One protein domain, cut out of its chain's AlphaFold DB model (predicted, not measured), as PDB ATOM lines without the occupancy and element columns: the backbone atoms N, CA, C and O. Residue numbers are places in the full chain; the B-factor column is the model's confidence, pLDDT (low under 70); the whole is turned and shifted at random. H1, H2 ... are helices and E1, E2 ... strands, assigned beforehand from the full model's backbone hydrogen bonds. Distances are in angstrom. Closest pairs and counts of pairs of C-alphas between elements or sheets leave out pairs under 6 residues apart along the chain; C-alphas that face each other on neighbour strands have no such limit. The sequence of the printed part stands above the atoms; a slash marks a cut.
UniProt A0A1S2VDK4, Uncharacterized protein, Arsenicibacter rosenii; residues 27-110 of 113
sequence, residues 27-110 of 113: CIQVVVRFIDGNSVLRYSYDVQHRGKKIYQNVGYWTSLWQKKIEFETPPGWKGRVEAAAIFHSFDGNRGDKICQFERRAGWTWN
ATOM      1  N   CYS A  27     -44.956 -40.106 -18.950       83.38
ATOM      2  CA  CYS A  27     -43.827 -39.269 -19.342       83.38
ATOM      3  C   CYS A  27     -42.655 -40.096 -19.885       83.38
ATOM      4  O   CYS A  27     -42.661 -41.330 -19.843       83.38
ATOM      5  N   ILE A  28     -41.640 -39.392 -20.394       85.94
ATOM      6  CA  ILE A  28     -40.332 -39.972 -20.694       85.94
ATOM      7  C   ILE A  28     -39.378 -39.628 -19.560       85.94
ATOM      8  O   ILE A  28     -39.226 -38.463 -19.187       85.94
ATOM      9  N   GLN A  29     -38.725 -40.655 -19.037       88.06
ATOM     10  CA  GLN A  29     -37.729 -40.557 -17.984       88.06
ATOM     11  C   GLN A  29     -36.369 -40.935 -18.566       88.06
ATOM     12  O   GLN A  29     -36.238 -41.980 -19.204       88.06
ATOM     13  N   VAL A  30     -35.353 -40.108 -18.338       87.88
ATOM     14  CA  VAL A  30     -33.982 -40.384 -18.781       87.88
ATOM     15  C   VAL A  30     -33.030 -40.332 -17.606       87.88
ATOM     16  O   VAL A  30     -33.022 -39.386 -16.823       87.88
ATOM     17  N   VAL A  31     -32.209 -41.371 -17.501       89.25
ATOM     18  CA  VAL A  31     -31.135 -41.474 -16.518       89.25
ATOM     19  C   VAL A  31     -29.818 -41.489 -17.272       89.25
ATOM     20  O   VAL A  31     -29.613 -42.352 -18.122       89.25
ATOM     21  N   VAL A  32     -28.918 -40.562 -16.957       88.75
ATOM     22  CA  VAL A  32     -27.591 -40.460 -17.575       88.75
ATOM     23  C   VAL A  32     -26.527 -40.634 -16.507       88.75
ATOM     24  O   VAL A  32     -26.516 -39.915 -15.514       88.75
ATOM     25  N   ARG A  33     -25.607 -41.568 -16.721       90.06
ATOM     26  CA  ARG A  33     -24.424 -41.805 -15.898       90.06
ATOM     27  C   ARG A  33     -23.199 -41.249 -16.610       90.06
ATOM     28  O   ARG A  33     -22.911 -41.650 -17.738       90.06
ATOM     29  N   PHE A  34     -22.456 -40.367 -15.957       86.94
ATOM     30  CA  PHE A  34     -21.300 -39.697 -16.555       86.94
ATOM     31  C   PHE A  34     -20.181 -39.461 -15.536       86.94
ATOM     32  O   PHE A  34     -20.412 -39.490 -14.329       86.94
ATOM     33  N   ILE A  35     -18.968 -39.241 -16.032       84.00
ATOM     34  CA  ILE A  35     -17.796 -38.861 -15.242       84.00
ATOM     35  C   ILE A  35     -17.674 -37.334 -15.271       84.00
ATOM     36  O   ILE A  35     -17.622 -36.729 -16.342       84.00
ATOM     37  N   ASP A  36     -17.653 -36.695 -14.105       76.81
ATOM     38  CA  ASP A  36     -17.553 -35.238 -14.012       76.81
ATOM     39  C   ASP A  36     -16.114 -34.713 -14.224       76.81
ATOM     40  O   ASP A  36     -15.201 -35.434 -14.637       76.81
ATOM     41  N   GLY A  37     -15.915 -33.411 -13.990       72.38
ATOM     42  CA  GLY A  37     -14.616 -32.727 -14.043       72.38
ATOM     43  C   GLY A  37     -13.511 -33.391 -13.214       72.38
ATOM     44  O   GLY A  37     -12.352 -33.353 -13.613       72.38
ATOM     45  N   ASN A  38     -13.892 -34.032 -12.109       79.81
ATOM     46  CA  ASN A  38     -13.009 -34.526 -11.057       79.81
ATOM     47  C   ASN A  38     -12.872 -36.053 -11.080       79.81
ATOM     48  O   ASN A  38     -12.467 -36.654 -10.090       79.81
ATOM     49  N   SER A  39     -13.218 -36.693 -12.200       78.00
ATOM     50  CA  SER A  39     -13.228 -38.155 -12.337       78.00
ATOM     51  C   SER A  39     -14.218 -38.871 -11.406       78.00
ATOM     52  O   SER A  39     -14.075 -40.065 -11.150       78.00
ATOM     53  N   VAL A  40     -15.247 -38.170 -10.914       80.50
ATOM     54  CA  VAL A  40     -16.279 -38.761 -10.056       80.50
ATOM     55  C   VAL A  40     -17.470 -39.193 -10.904       80.50
ATOM     56  O   VAL A  40     -17.939 -38.459 -11.778       80.50
ATOM     57  N   LEU A  41     -17.980 -40.394 -10.630       83.06
ATOM     58  CA  LEU A  41     -19.189 -40.911 -11.259       83.06
ATOM     59  C   LEU A  41     -20.422 -40.168 -10.732       83.06
ATOM     60  O   LEU A  41     -20.667 -40.108  -9.526       83.06
ATOM     61  N   ARG A  42     -21.223 -39.626 -11.644       83.00
ATOM     62  CA  ARG A  42     -22.439 -38.870 -11.354       83.00
ATOM     63  C   ARG A  42     -23.618 -39.417 -12.147       83.00
ATOM     64  O   ARG A  42     -23.455 -40.049 -13.192       83.00
ATOM     65  N   TYR A  43     -24.810 -39.120 -11.642       84.25
ATOM     66  CA  TYR A  43     -26.076 -39.429 -12.288       84.25
ATOM     67  C   TYR A  43     -26.852 -38.134 -12.512       84.25
ATOM     68  O   TYR A  43     -26.961 -37.311 -11.607       84.25
ATOM     69  N   SER A  44     -27.376 -37.963 -13.720       80.31
ATOM     70  CA  SER A  44     -28.348 -36.933 -14.064       80.31
ATOM     71  C   SER A  44     -29.680 -37.595 -14.379       80.31
ATOM     72  O   SER A  44     -29.728 -38.697 -14.934       80.31
ATOM     73  N   TYR A  45     -30.751 -36.919 -13.995       79.25
ATOM     74  CA  TYR A  45     -32.115 -37.394 -14.100       79.25
ATOM     75  C   TYR A  45     -32.957 -36.314 -14.770       79.25
ATOM     76  O   TYR A  45     -33.010 -35.192 -14.270       79.25
ATOM     77  N   ASP A  46     -33.595 -36.643 -15.890       78.44
ATOM     78  CA  ASP A  46     -34.496 -35.731 -16.596       78.44
ATOM     79  C   ASP A  46     -35.866 -36.392 -16.802       78.44
ATOM     80  O   ASP A  46     -35.960 -37.563 -17.183       78.44
ATOM     81  N   VAL A  47     -36.930 -35.633 -16.535       67.19
ATOM     82  CA  VAL A  47     -38.326 -36.046 -16.728       67.19
ATOM     83  C   VAL A  47     -38.974 -35.064 -17.678       67.19
ATOM     84  O   VAL A  47     -39.213 -33.904 -17.351       67.19
ATOM     85  N   GLN A  48     -39.291 -35.558 -18.864       70.12
ATOM     86  CA  GLN A  48     -39.750 -34.756 -19.983       70.12
ATOM     87  C   GLN A  48     -41.239 -35.041 -20.247       70.12
ATOM     88  O   GLN A  48     -41.678 -36.192 -20.298       70.12
ATOM     89  N   HIS A  49     -42.020 -33.969 -20.429       65.12
ATOM     90  CA  HIS A  49     -43.404 -33.989 -20.933       65.12
ATOM     91  C   HIS A  49     -44.421 -34.837 -20.147       65.12
ATOM     92  O   HIS A  49     -45.255 -35.529 -20.734       65.12
ATOM     93  N   ARG A  50     -44.413 -34.700 -18.816       62.56
ATOM     94  CA  ARG A  50     -45.436 -35.255 -17.915       62.56
ATOM     95  C   ARG A  50     -46.859 -34.925 -18.386       62.56
ATOM     96  O   ARG A  50     -47.185 -33.758 -18.601       62.56
ATOM     97  N   GLY A  51     -47.674 -35.959 -18.603       58.94
ATOM     98  CA  GLY A  51     -49.095 -35.834 -18.946       58.94
ATOM     99  C   GLY A  51     -49.401 -35.351 -20.372       58.94
ATOM    100  O   GLY A  51     -50.544 -34.996 -20.656       58.94
ATOM    101  N   LYS A  52     -48.421 -35.316 -21.292       70.06
ATOM    102  CA  LYS A  52     -48.617 -34.855 -22.685       70.06
ATOM    103  C   LYS A  52     -48.439 -35.986 -23.692       70.06
ATOM    104  O   LYS A  52     -47.384 -36.600 -23.709       70.06
ATOM    105  N   LYS A  53     -49.376 -36.153 -24.639       73.69
ATOM    106  CA  LYS A  53     -49.360 -37.201 -25.697       73.69
ATOM    107  C   LYS A  53     -48.030 -37.364 -26.451       73.69
ATOM    108  O   LYS A  53     -47.729 -38.450 -26.930       73.69
ATOM    109  N   ILE A  54     -47.215 -36.312 -26.528       76.56
ATOM    110  CA  ILE A  54     -45.885 -36.342 -27.150       76.56
ATOM    111  C   ILE A  54     -44.932 -37.379 -26.527       76.56
ATOM    112  O   ILE A  54     -44.012 -37.814 -27.216       76.56
ATOM    113  N   TYR A  55     -45.163 -37.843 -25.288       79.00
ATOM    114  CA  TYR A  55     -44.385 -38.939 -24.682       79.00
ATOM    115  C   TYR A  55     -44.424 -40.233 -25.520       79.00
ATOM    116  O   TYR A  55     -43.504 -41.041 -25.445       79.00
ATOM    117  N   GLN A  56     -45.462 -40.425 -26.342       81.69
ATOM    118  CA  GLN A  56     -45.634 -41.608 -27.192       81.69
ATOM    119  C   GLN A  56     -44.714 -41.601 -28.424       81.69
ATOM    120  O   GLN A  56     -44.516 -42.642 -29.044       81.69
ATOM    121  N   ASN A  57     -44.132 -40.452 -28.794       86.31
ATOM    122  CA  ASN A  57     -43.231 -40.365 -29.944       86.31
ATOM    123  C   ASN A  57     -41.818 -40.839 -29.573       86.31
ATOM    124  O   ASN A  57     -40.891 -40.043 -29.417       86.31
ATOM    125  N   VAL A  58     -41.670 -42.154 -29.419       83.81
ATOM    126  CA  VAL A  58     -40.419 -42.808 -29.021       83.81
ATOM    127  C   VAL A  58     -39.248 -42.392 -29.919       83.81
ATOM    128  O   VAL A  58     -38.205 -42.002 -29.401       83.81
ATOM    129  N   GLY A  59     -39.435 -42.389 -31.244       86.00
ATOM    130  CA  GLY A  59     -38.385 -42.038 -32.209       86.00
ATOM    131  C   GLY A  59     -37.865 -40.604 -32.062       86.00
ATOM    132  O   GLY A  59     -36.658 -40.367 -32.161       86.00
ATOM    133  N   TYR A  60     -38.749 -39.645 -31.766       87.12
ATOM    134  CA  TYR A  60     -38.345 -38.276 -31.440       87.12
ATOM    135  C   TYR A  60     -37.479 -38.235 -30.176       87.12
ATOM    136  O   TYR A  60     -36.391 -37.657 -30.189       87.12
ATOM    137  N   TRP A  61     -37.931 -38.879 -29.094       85.44
ATOM    138  CA  TRP A  61     -37.227 -38.861 -27.809       85.44
ATOM    139  C   TRP A  61     -35.851 -39.489 -27.892       85.44
ATOM    140  O   TRP A  61     -34.880 -38.948 -27.365       85.44
ATOM    141  N   THR A  62     -35.760 -40.613 -28.581       87.75
ATOM    142  CA  THR A  62     -34.505 -41.335 -28.712       87.75
ATOM    143  C   THR A  62     -33.520 -40.550 -29.564       87.75
ATOM    144  O   THR A  62     -32.369 -40.419 -29.165       87.75
ATOM    145  N   SER A  63     -33.975 -39.925 -30.657       88.50
ATOM    146  CA  SER A  63     -33.125 -39.067 -31.498       88.50
ATOM    147  C   SER A  63     -32.643 -37.820 -30.753       88.50
ATOM    148  O   SER A  63     -31.479 -37.437 -30.855       88.50
ATOM    149  N   LEU A  64     -33.519 -37.193 -29.959       86.56
ATOM    150  CA  LEU A  64     -33.166 -36.037 -29.135       86.56
ATOM    151  C   LEU A  64     -32.063 -36.392 -28.133       86.56
ATOM    152  O   LEU A  64     -31.070 -35.676 -28.018       86.56
ATOM    153  N   TRP A  65     -32.229 -37.495 -27.404       86.38
ATOM    154  CA  TRP A  65     -31.270 -37.900 -26.380       86.38
ATOM    155  C   TRP A  65     -29.976 -38.463 -26.954       86.38
ATOM    156  O   TRP A  65     -28.921 -38.198 -26.384       86.38
ATOM    157  N   GLN A  66     -30.031 -39.129 -28.108       88.56
ATOM    158  CA  GLN A  66     -28.850 -39.441 -28.913       88.56
ATOM    159  C   GLN A  66     -28.046 -38.184 -29.205       88.56
ATOM    160  O   GLN A  66     -26.878 -38.093 -28.827       88.56
ATOM    161  N   LYS A  67     -28.699 -37.161 -29.768       86.81
ATOM    162  CA  LYS A  67     -28.039 -35.895 -30.077       86.81
ATOM    163  C   LYS A  67     -27.445 -35.235 -28.829       86.81
ATOM    164  O   LYS A  67     -26.306 -34.770 -28.856       86.81
ATOM    165  N   LYS A  68     -28.191 -35.234 -27.720       83.75
ATOM    166  CA  LYS A  68     -27.734 -34.659 -26.449       83.75
ATOM    167  C   LYS A  68     -26.508 -35.367 -25.884       83.75
ATOM    168  O   LYS A  68     -25.578 -34.694 -25.458       83.75
ATOM    169  N   ILE A  69     -26.505 -36.697 -25.877       84.50
ATOM    170  CA  ILE A  69     -25.420 -37.507 -25.307       84.50
ATOM    171  C   ILE A  69     -24.165 -37.457 -26.182       84.50
ATOM    172  O   ILE A  69     -23.056 -37.404 -25.654       84.50
ATOM    173  N   GLU A  70     -24.324 -37.455 -27.502       82.38
ATOM    174  CA  GLU A  70     -23.195 -37.523 -28.434       82.38
ATOM    175  C   GLU A  70     -22.601 -36.141 -28.754       82.38
ATOM    176  O   GLU A  70     -21.382 -36.010 -28.910       82.38
ATOM    177  N   PHE A  71     -23.437 -35.097 -28.824       76.81
ATOM    178  CA  PHE A  71     -23.036 -33.795 -29.367       76.81
ATOM    179  C   PHE A  71     -23.286 -32.603 -28.439       76.81
ATOM    180  O   PHE A  71     -22.464 -31.689 -28.436       76.81
ATOM    181  N   GLU A  72     -24.376 -32.584 -27.664       70.44
ATOM    182  CA  GLU A  72     -24.779 -31.397 -26.876       70.44
ATOM    183  C   GLU A  72     -24.413 -31.470 -25.384       70.44
ATOM    184  O   GLU A  72     -24.795 -30.598 -24.602       70.44
ATOM    185  N   THR A  73     -23.650 -32.478 -24.955       67.25
ATOM    186  CA  THR A  73     -23.080 -32.490 -23.603       67.25
ATOM    187  C   THR A  73     -22.191 -31.257 -23.398       67.25
ATOM    188  O   THR A  73     -21.414 -30.945 -24.308       67.25
ATOM    189  N   PRO A  74     -22.229 -30.587 -22.225       64.88
ATOM    190  CA  PRO A  74     -21.346 -29.462 -21.929       64.88
ATOM    191  C   PRO A  74     -19.882 -29.777 -22.280       64.88
ATOM    192  O   PRO A  74     -19.485 -30.941 -22.174       64.88
ATOM    193  N   PRO A  75     -19.041 -28.785 -22.634       58.84
ATOM    194  CA  PRO A  75     -17.654 -29.005 -23.072       58.84
ATOM    195  C   PRO A  75     -16.765 -29.840 -22.125       58.84
ATOM    196  O   PRO A  75     -15.718 -30.325 -22.538       58.84
ATOM    197  N   GLY A  76     -17.183 -30.068 -20.874       59.94
ATOM    198  CA  GLY A  76     -16.522 -30.959 -19.914       59.94
ATOM    199  C   GLY A  76     -17.150 -32.347 -19.737       59.94
ATOM    200  O   GLY A  76     -16.714 -33.068 -18.855       59.94
ATOM    201  N   TRP A  77     -18.191 -32.714 -20.484       62.59
ATOM    202  CA  TRP A  77     -18.929 -33.986 -20.361       62.59
ATOM    203  C   TRP A  77     -18.877 -34.827 -21.643       62.59
ATOM    204  O   TRP A  77     -19.193 -36.019 -21.616       62.59
ATOM    205  N   LYS A  78     -18.454 -34.230 -22.763       68.44
ATOM    206  CA  LYS A  78     -18.316 -34.925 -24.046       68.44
ATOM    207  C   LYS A  78     -17.349 -36.100 -23.915       68.44
ATOM    208  O   LYS A  78     -16.232 -35.945 -23.428       68.44
ATOM    209  N   GLY A  79     -17.806 -37.289 -24.308       73.62
ATOM    210  CA  GLY A  79     -17.054 -38.538 -24.146       73.62
ATOM    211  C   GLY A  79     -16.949 -39.054 -22.704       73.62
ATOM    212  O   GLY A  79     -16.303 -40.075 -22.477       73.62
ATOM    213  N   ARG A  80     -17.586 -38.385 -21.733       79.19
ATOM    214  CA  ARG A  80     -17.615 -38.791 -20.319       79.19
ATOM    215  C   ARG A  80     -18.919 -39.460 -19.906       79.19
ATOM    216  O   ARG A  80     -19.018 -39.938 -18.779       79.19
ATOM    217  N   VAL A  81     -19.919 -39.499 -20.788       87.44
ATOM    218  CA  VAL A  81     -21.124 -40.307 -20.575       87.44
ATOM    219  C   VAL A  81     -20.730 -41.778 -20.652       87.44
ATOM    220  O   VAL A  81     -20.259 -42.256 -21.679       87.44
ATOM    221  N   GLU A  82     -20.916 -42.488 -19.548       90.00
ATOM    222  CA  GLU A  82     -20.619 -43.914 -19.426       90.00
ATOM    223  C   GLU A  82     -21.815 -44.763 -19.844       90.00
ATOM    224  O   GLU A  82     -21.651 -45.791 -20.499       90.00
ATOM    225  N   ALA A  83     -23.014 -44.341 -19.441       90.75
ATOM    226  CA  ALA A  83     -24.250 -45.021 -19.784       90.75
ATOM    227  C   ALA A  83     -25.437 -44.055 -19.748       90.75
ATOM    228  O   ALA A  83     -25.423 -43.072 -19.011       90.75
ATOM    229  N   ALA A  84     -26.490 -44.358 -20.494       90.62
ATOM    230  CA  ALA A  84     -27.781 -43.707 -20.348       90.62
ATOM    231  C   ALA A  84     -28.910 -44.707 -20.584       90.62
ATOM    232  O   ALA A  84     -28.728 -45.705 -21.275       90.62
ATOM    233  N   ALA A  85     -30.083 -44.445 -20.025       91.81
ATOM    234  CA  ALA A  85     -31.270 -45.241 -20.289       91.81
ATOM    235  C   ALA A  85     -32.507 -44.349 -20.350       91.81
ATOM    236  O   ALA A  85     -32.663 -43.433 -19.538       91.81
ATOM    237  N   ILE A  86     -33.363 -44.633 -21.327       90.62
ATOM    238  CA  ILE A  86     -34.621 -43.935 -21.581       90.62
ATOM    239  C   ILE A  86     -35.757 -44.901 -21.262       90.62
ATOM    240  O   ILE A  86     -35.749 -46.047 -21.715       90.62
ATOM    241  N   PHE A  87     -36.737 -44.434 -20.498       90.75
ATOM    242  CA  PHE A  87     -37.879 -45.215 -20.046       90.75
ATOM    243  C   PHE A  87     -39.178 -44.471 -20.327       90.75
ATOM    244  O   PHE A  87     -39.232 -43.238 -20.267       90.75
ATOM    245  N   HIS A  88     -40.242 -45.232 -20.539       87.44
ATOM    246  CA  HIS A  88     -41.567 -44.760 -20.188       87.44
ATOM    247  C   HIS A  88     -41.684 -44.698 -18.665       87.44
ATOM    248  O   HIS A  88     -41.163 -45.553 -17.952       87.44
ATOM    249  N   SER A  89     -42.362 -43.681 -18.155       84.00
ATOM    250  CA  SER A  89     -42.710 -43.582 -16.742       84.00
ATOM    251  C   SER A  89     -44.187 -43.255 -16.629       84.00
ATOM    252  O   SER A  89     -44.685 -42.401 -17.359       84.00
ATOM    253  N   PHE A  90     -44.875 -43.937 -15.722       83.88
ATOM    254  CA  PHE A  90     -46.305 -43.783 -15.477       83.88
ATOM    255  C   PHE A  90     -46.495 -43.519 -13.989       83.88
ATOM    256  O   PHE A  90     -46.052 -44.313 -13.161       83.88
ATOM    257  N   ASP A  91     -47.086 -42.376 -13.641       76.62
ATOM    258  CA  ASP A  91     -47.344 -41.985 -12.243       76.62
ATOM    259  C   ASP A  91     -46.080 -41.936 -11.369       76.62
ATOM    260  O   ASP A  91     -46.102 -42.217 -10.175       76.62
ATOM    261  N   GLY A  92     -44.941 -41.597 -11.982       69.19
ATOM    262  CA  GLY A  92     -43.638 -41.562 -11.311       69.19
ATOM    263  C   GLY A  92     -42.965 -42.927 -11.144       69.19
ATOM    264  O   GLY A  92     -41.816 -42.978 -10.704       69.19
ATOM    265  N   ASN A  93     -43.623 -44.019 -11.540       77.50
ATOM    266  CA  ASN A  93     -43.020 -45.345 -11.584       77.50
ATOM    267  C   ASN A  93     -42.304 -45.564 -12.915       77.50
ATOM    268  O   ASN A  93     -42.840 -45.279 -13.989       77.50
ATOM    269  N   ARG A  94     -41.089 -46.117 -12.840       76.88
ATOM    270  CA  ARG A  94     -40.334 -46.536 -14.022       76.88
ATOM    271  C   ARG A  94     -41.087 -47.673 -14.713       76.88
ATOM    272  O   ARG A  94     -41.228 -48.749 -14.141       76.88
ATOM    273  N   GLY A  95     -41.546 -47.411 -15.930       82.88
ATOM    274  CA  GLY A  95     -42.143 -48.390 -16.825       82.88
ATOM    275  C   GLY A  95     -41.106 -48.994 -17.769       82.88
ATOM    276  O   GLY A  95     -39.933 -49.161 -17.419       82.88
ATOM    277  N   ASP A  96     -41.549 -49.309 -18.983       87.00
ATOM    278  CA  ASP A  96     -40.732 -50.002 -19.973       87.00
ATOM    279  C   ASP A  96     -39.505 -49.194 -20.400       87.00
ATOM    280  O   ASP A  96     -39.572 -48.001 -20.717       87.00
ATOM    281  N   LYS A  97     -38.355 -49.873 -20.435       89.81
ATOM    282  CA  LYS A  97     -37.117 -49.307 -20.970       89.81
ATOM    283  C   LYS A  97     -37.207 -49.300 -22.489       89.81
ATOM    284  O   LYS A  97     -37.322 -50.354 -23.099       89.81
ATOM    285  N   ILE A  98     -37.071 -48.117 -23.071       90.50
ATOM    286  CA  ILE A  98     -37.134 -47.860 -24.509       90.50
ATOM    287  C   ILE A  98     -35.793 -48.206 -25.159       90.50
ATOM    288  O   ILE A  98     -35.699 -49.004 -26.092       90.50
ATOM    289  N   CYS A  99     -34.722 -47.605 -24.651       91.81
ATOM    290  CA  CYS A  99     -33.375 -47.854 -25.129       91.81
ATOM    291  C   CYS A  99     -32.350 -47.552 -24.043       91.81
ATOM    292  O   CYS A  99     -32.636 -46.912 -23.025       91.81
ATOM    293  N   GLN A 100     -31.142 -48.040 -24.275       93.69
ATOM    294  CA  GLN A 100     -29.983 -47.770 -23.447       93.69
ATOM    295  C   GLN A 100     -28.790 -47.418 -24.321       93.69
ATOM    296  O   GLN A 100     -28.651 -47.910 -25.436       93.69
ATOM    297  N   PHE A 101     -27.919 -46.592 -23.777       91.56
ATOM    298  CA  PHE A 101     -26.610 -46.292 -24.311       91.56
ATOM    299  C   PHE A 101     -25.571 -46.798 -23.324       91.56
ATOM    300  O   PHE A 101     -25.677 -46.535 -22.126       91.56
ATOM    301  N   GLU A 102     -24.541 -47.460 -23.825       91.81
ATOM    302  CA  GLU A 102     -23.324 -47.733 -23.070       91.81
ATOM    303  C   GLU A 102     -22.126 -47.295 -23.896       91.81
ATOM    304  O   GLU A 102     -22.024 -47.636 -25.072       91.81
ATOM    305  N   ARG A 103     -21.166 -46.597 -23.287       87.25
ATOM    306  CA  ARG A 103     -20.012 -46.051 -24.017       87.25
ATOM    307  C   ARG A 103     -19.242 -47.103 -24.822       87.25
ATOM    308  O   ARG A 103     -18.700 -46.789 -25.875       87.25
ATOM    309  N   ARG A 104     -19.178 -48.341 -24.320       89.06
ATOM    310  CA  ARG A 104     -18.455 -49.452 -24.962       89.06
ATOM    311  C   ARG A 104     -19.286 -50.223 -25.988       89.06
ATOM    312  O   ARG A 104     -18.697 -50.830 -26.871       89.06
ATOM    313  N   ALA A 105     -20.612 -50.222 -25.858       89.25
ATOM    314  CA  ALA A 105     -21.508 -51.037 -26.683       89.25
ATOM    315  C   ALA A 105     -22.378 -50.209 -27.647       89.25
ATOM    316  O   ALA A 105     -23.015 -50.765 -28.535       89.25
ATOM    317  N   GLY A 106     -22.403 -48.884 -27.494       89.44
ATOM    318  CA  GLY A 106     -23.285 -47.994 -28.238       89.44
ATOM    319  C   GLY A 106     -24.741 -48.082 -27.775       89.44
ATOM    320  O   GLY A 106     -25.038 -48.400 -26.621       89.44
ATOM    321  N   TRP A 107     -25.662 -47.751 -28.681       90.94
ATOM    322  CA  TRP A 107     -27.100 -47.771 -28.419       90.94
ATOM    323  C   TRP A 107     -27.690 -49.167 -28.603       90.94
ATOM    324  O   TRP A 107     -27.562 -49.777 -29.661       90.94
ATOM    325  N   THR A 108     -28.403 -49.641 -27.588       92.44
ATOM    326  CA  THR A 108     -29.211 -50.861 -27.636       92.44
ATOM    327  C   THR A 108     -30.682 -50.501 -27.483       92.44
ATOM    328  O   THR A 108     -31.071 -49.756 -26.581       92.44
ATOM    329  N   TRP A 109     -31.507 -51.057 -28.360       88.75
ATOM    330  CA  TRP A 109     -32.943 -50.810 -28.402       88.75
ATOM    331  C   TRP A 109     -33.677 -51.992 -27.806       88.75
ATOM    332  O   TRP A 109     -33.479 -53.127 -28.243       88.75
ATOM    333  N   ASN A 110     -34.553 -51.728 -26.845       81.00
ATOM    334  CA  ASN A 110     -35.465 -52.749 -26.370       81.00
ATOM    335  C   ASN A 110     -36.619 -52.835 -27.362       81.00
ATOM    336  O   ASN A 110     -37.551 -52.033 -27.341       81.00
TER     337      ASN A 110
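What this domain is: This is residues 27 to 110 of the 113 residues of an uncharacterized protein of Arsenicibacter rosenii (UniProt A0A1S2VDK4). A twisted sheet of five antiparallel strands makes one layer, and the helix H2 lies lengthwise over one face of it, along E3; no named helix covers the other face. The short helix H1 lies on the same face as H2, near the end of the sheet where E1 begins. The printed part has 84 residues, with five named strands and two named helices in the order E1 E2 H1 H2 E3 E4 E5, and the sheet runs E2 E1 E3 E4 E5. The class is mixed, helices and strands. The whole is compact, with a radius of gyration of the C-alphas of 12.8 A, and elongated in outline, spanning 38 by 21 by 19 A.

How they stand to each other: E1, residues 27 to 35, and E2, residues 41 to 48, form an antiparallel hairpin, with N 30 and O 46 2.9 A apart, within hydrogen-bond range. H1, residues 53 to 56, is on the sheet at a height of 6.2 A; it lies over none of the strands, but only just, with 2 of its C-alphas falling on E1. H2, residues 58 to 70, is on the same face at a height of 9.0 A. It lies over E3, residues 81 to 90, and runs along the strands, at 24 degrees to E3 on the local plane; their closest C-alphas, those of Ile 69 and Val 81, are 7.0 A apart. H1 and H2 are close but not clearly touching, the closest C-alphas being those of Tyr 55 and Trp 61, 7.8 A apart. In H2 every O i to N i+4 pair is within hydrogen-bond range; H1 is too short for such a pair. E2, H1, H2 and E3 form a split strand-helix-strand unit, two strands running the same way with E1 between them, and its crossover is right-handed. E1 and E3 are antiparallel neighbours, with N 31 and O 85 2.9 A apart. E3, E4, residues 93 to 102, and E5, residues 106 to 109, form a meander, each strand the antiparallel neighbour of the one before. Between E3 and E4, N 84 and O 101 are within hydrogen-bond range at 2.8 A, and between E4 and E5, N 108 and O 100 are within hydrogen-bond range at 2.8 A. E4 bends by 77 degrees at residue 96. E2 and E5, the edge strands, are apart.

Where its parts are: E1 begins at C-alpha 27, (-43.827, -39.269, -19.342), and is 26.4 A long; E2 is 23.2 A. H1 is 6.0 A long and H2 18.0 A, from C-alpha 58 at (-40.419, -42.808, -29.021). E3 is 25.9 A, E4 22.9 A and E5 10.1 A, ending at C-alpha 109, (-32.943, -50.810, -28.402).

The domain as a whole: The C-alphas farthest apart, those of Asn 38 and Lys 53, are 39.3 A apart. The printed part has no cut and no long link. Mean pLDDT of the printed part is 81.7; it is under 70 at residues 47, 49 to 51, 73 to 78 and 92.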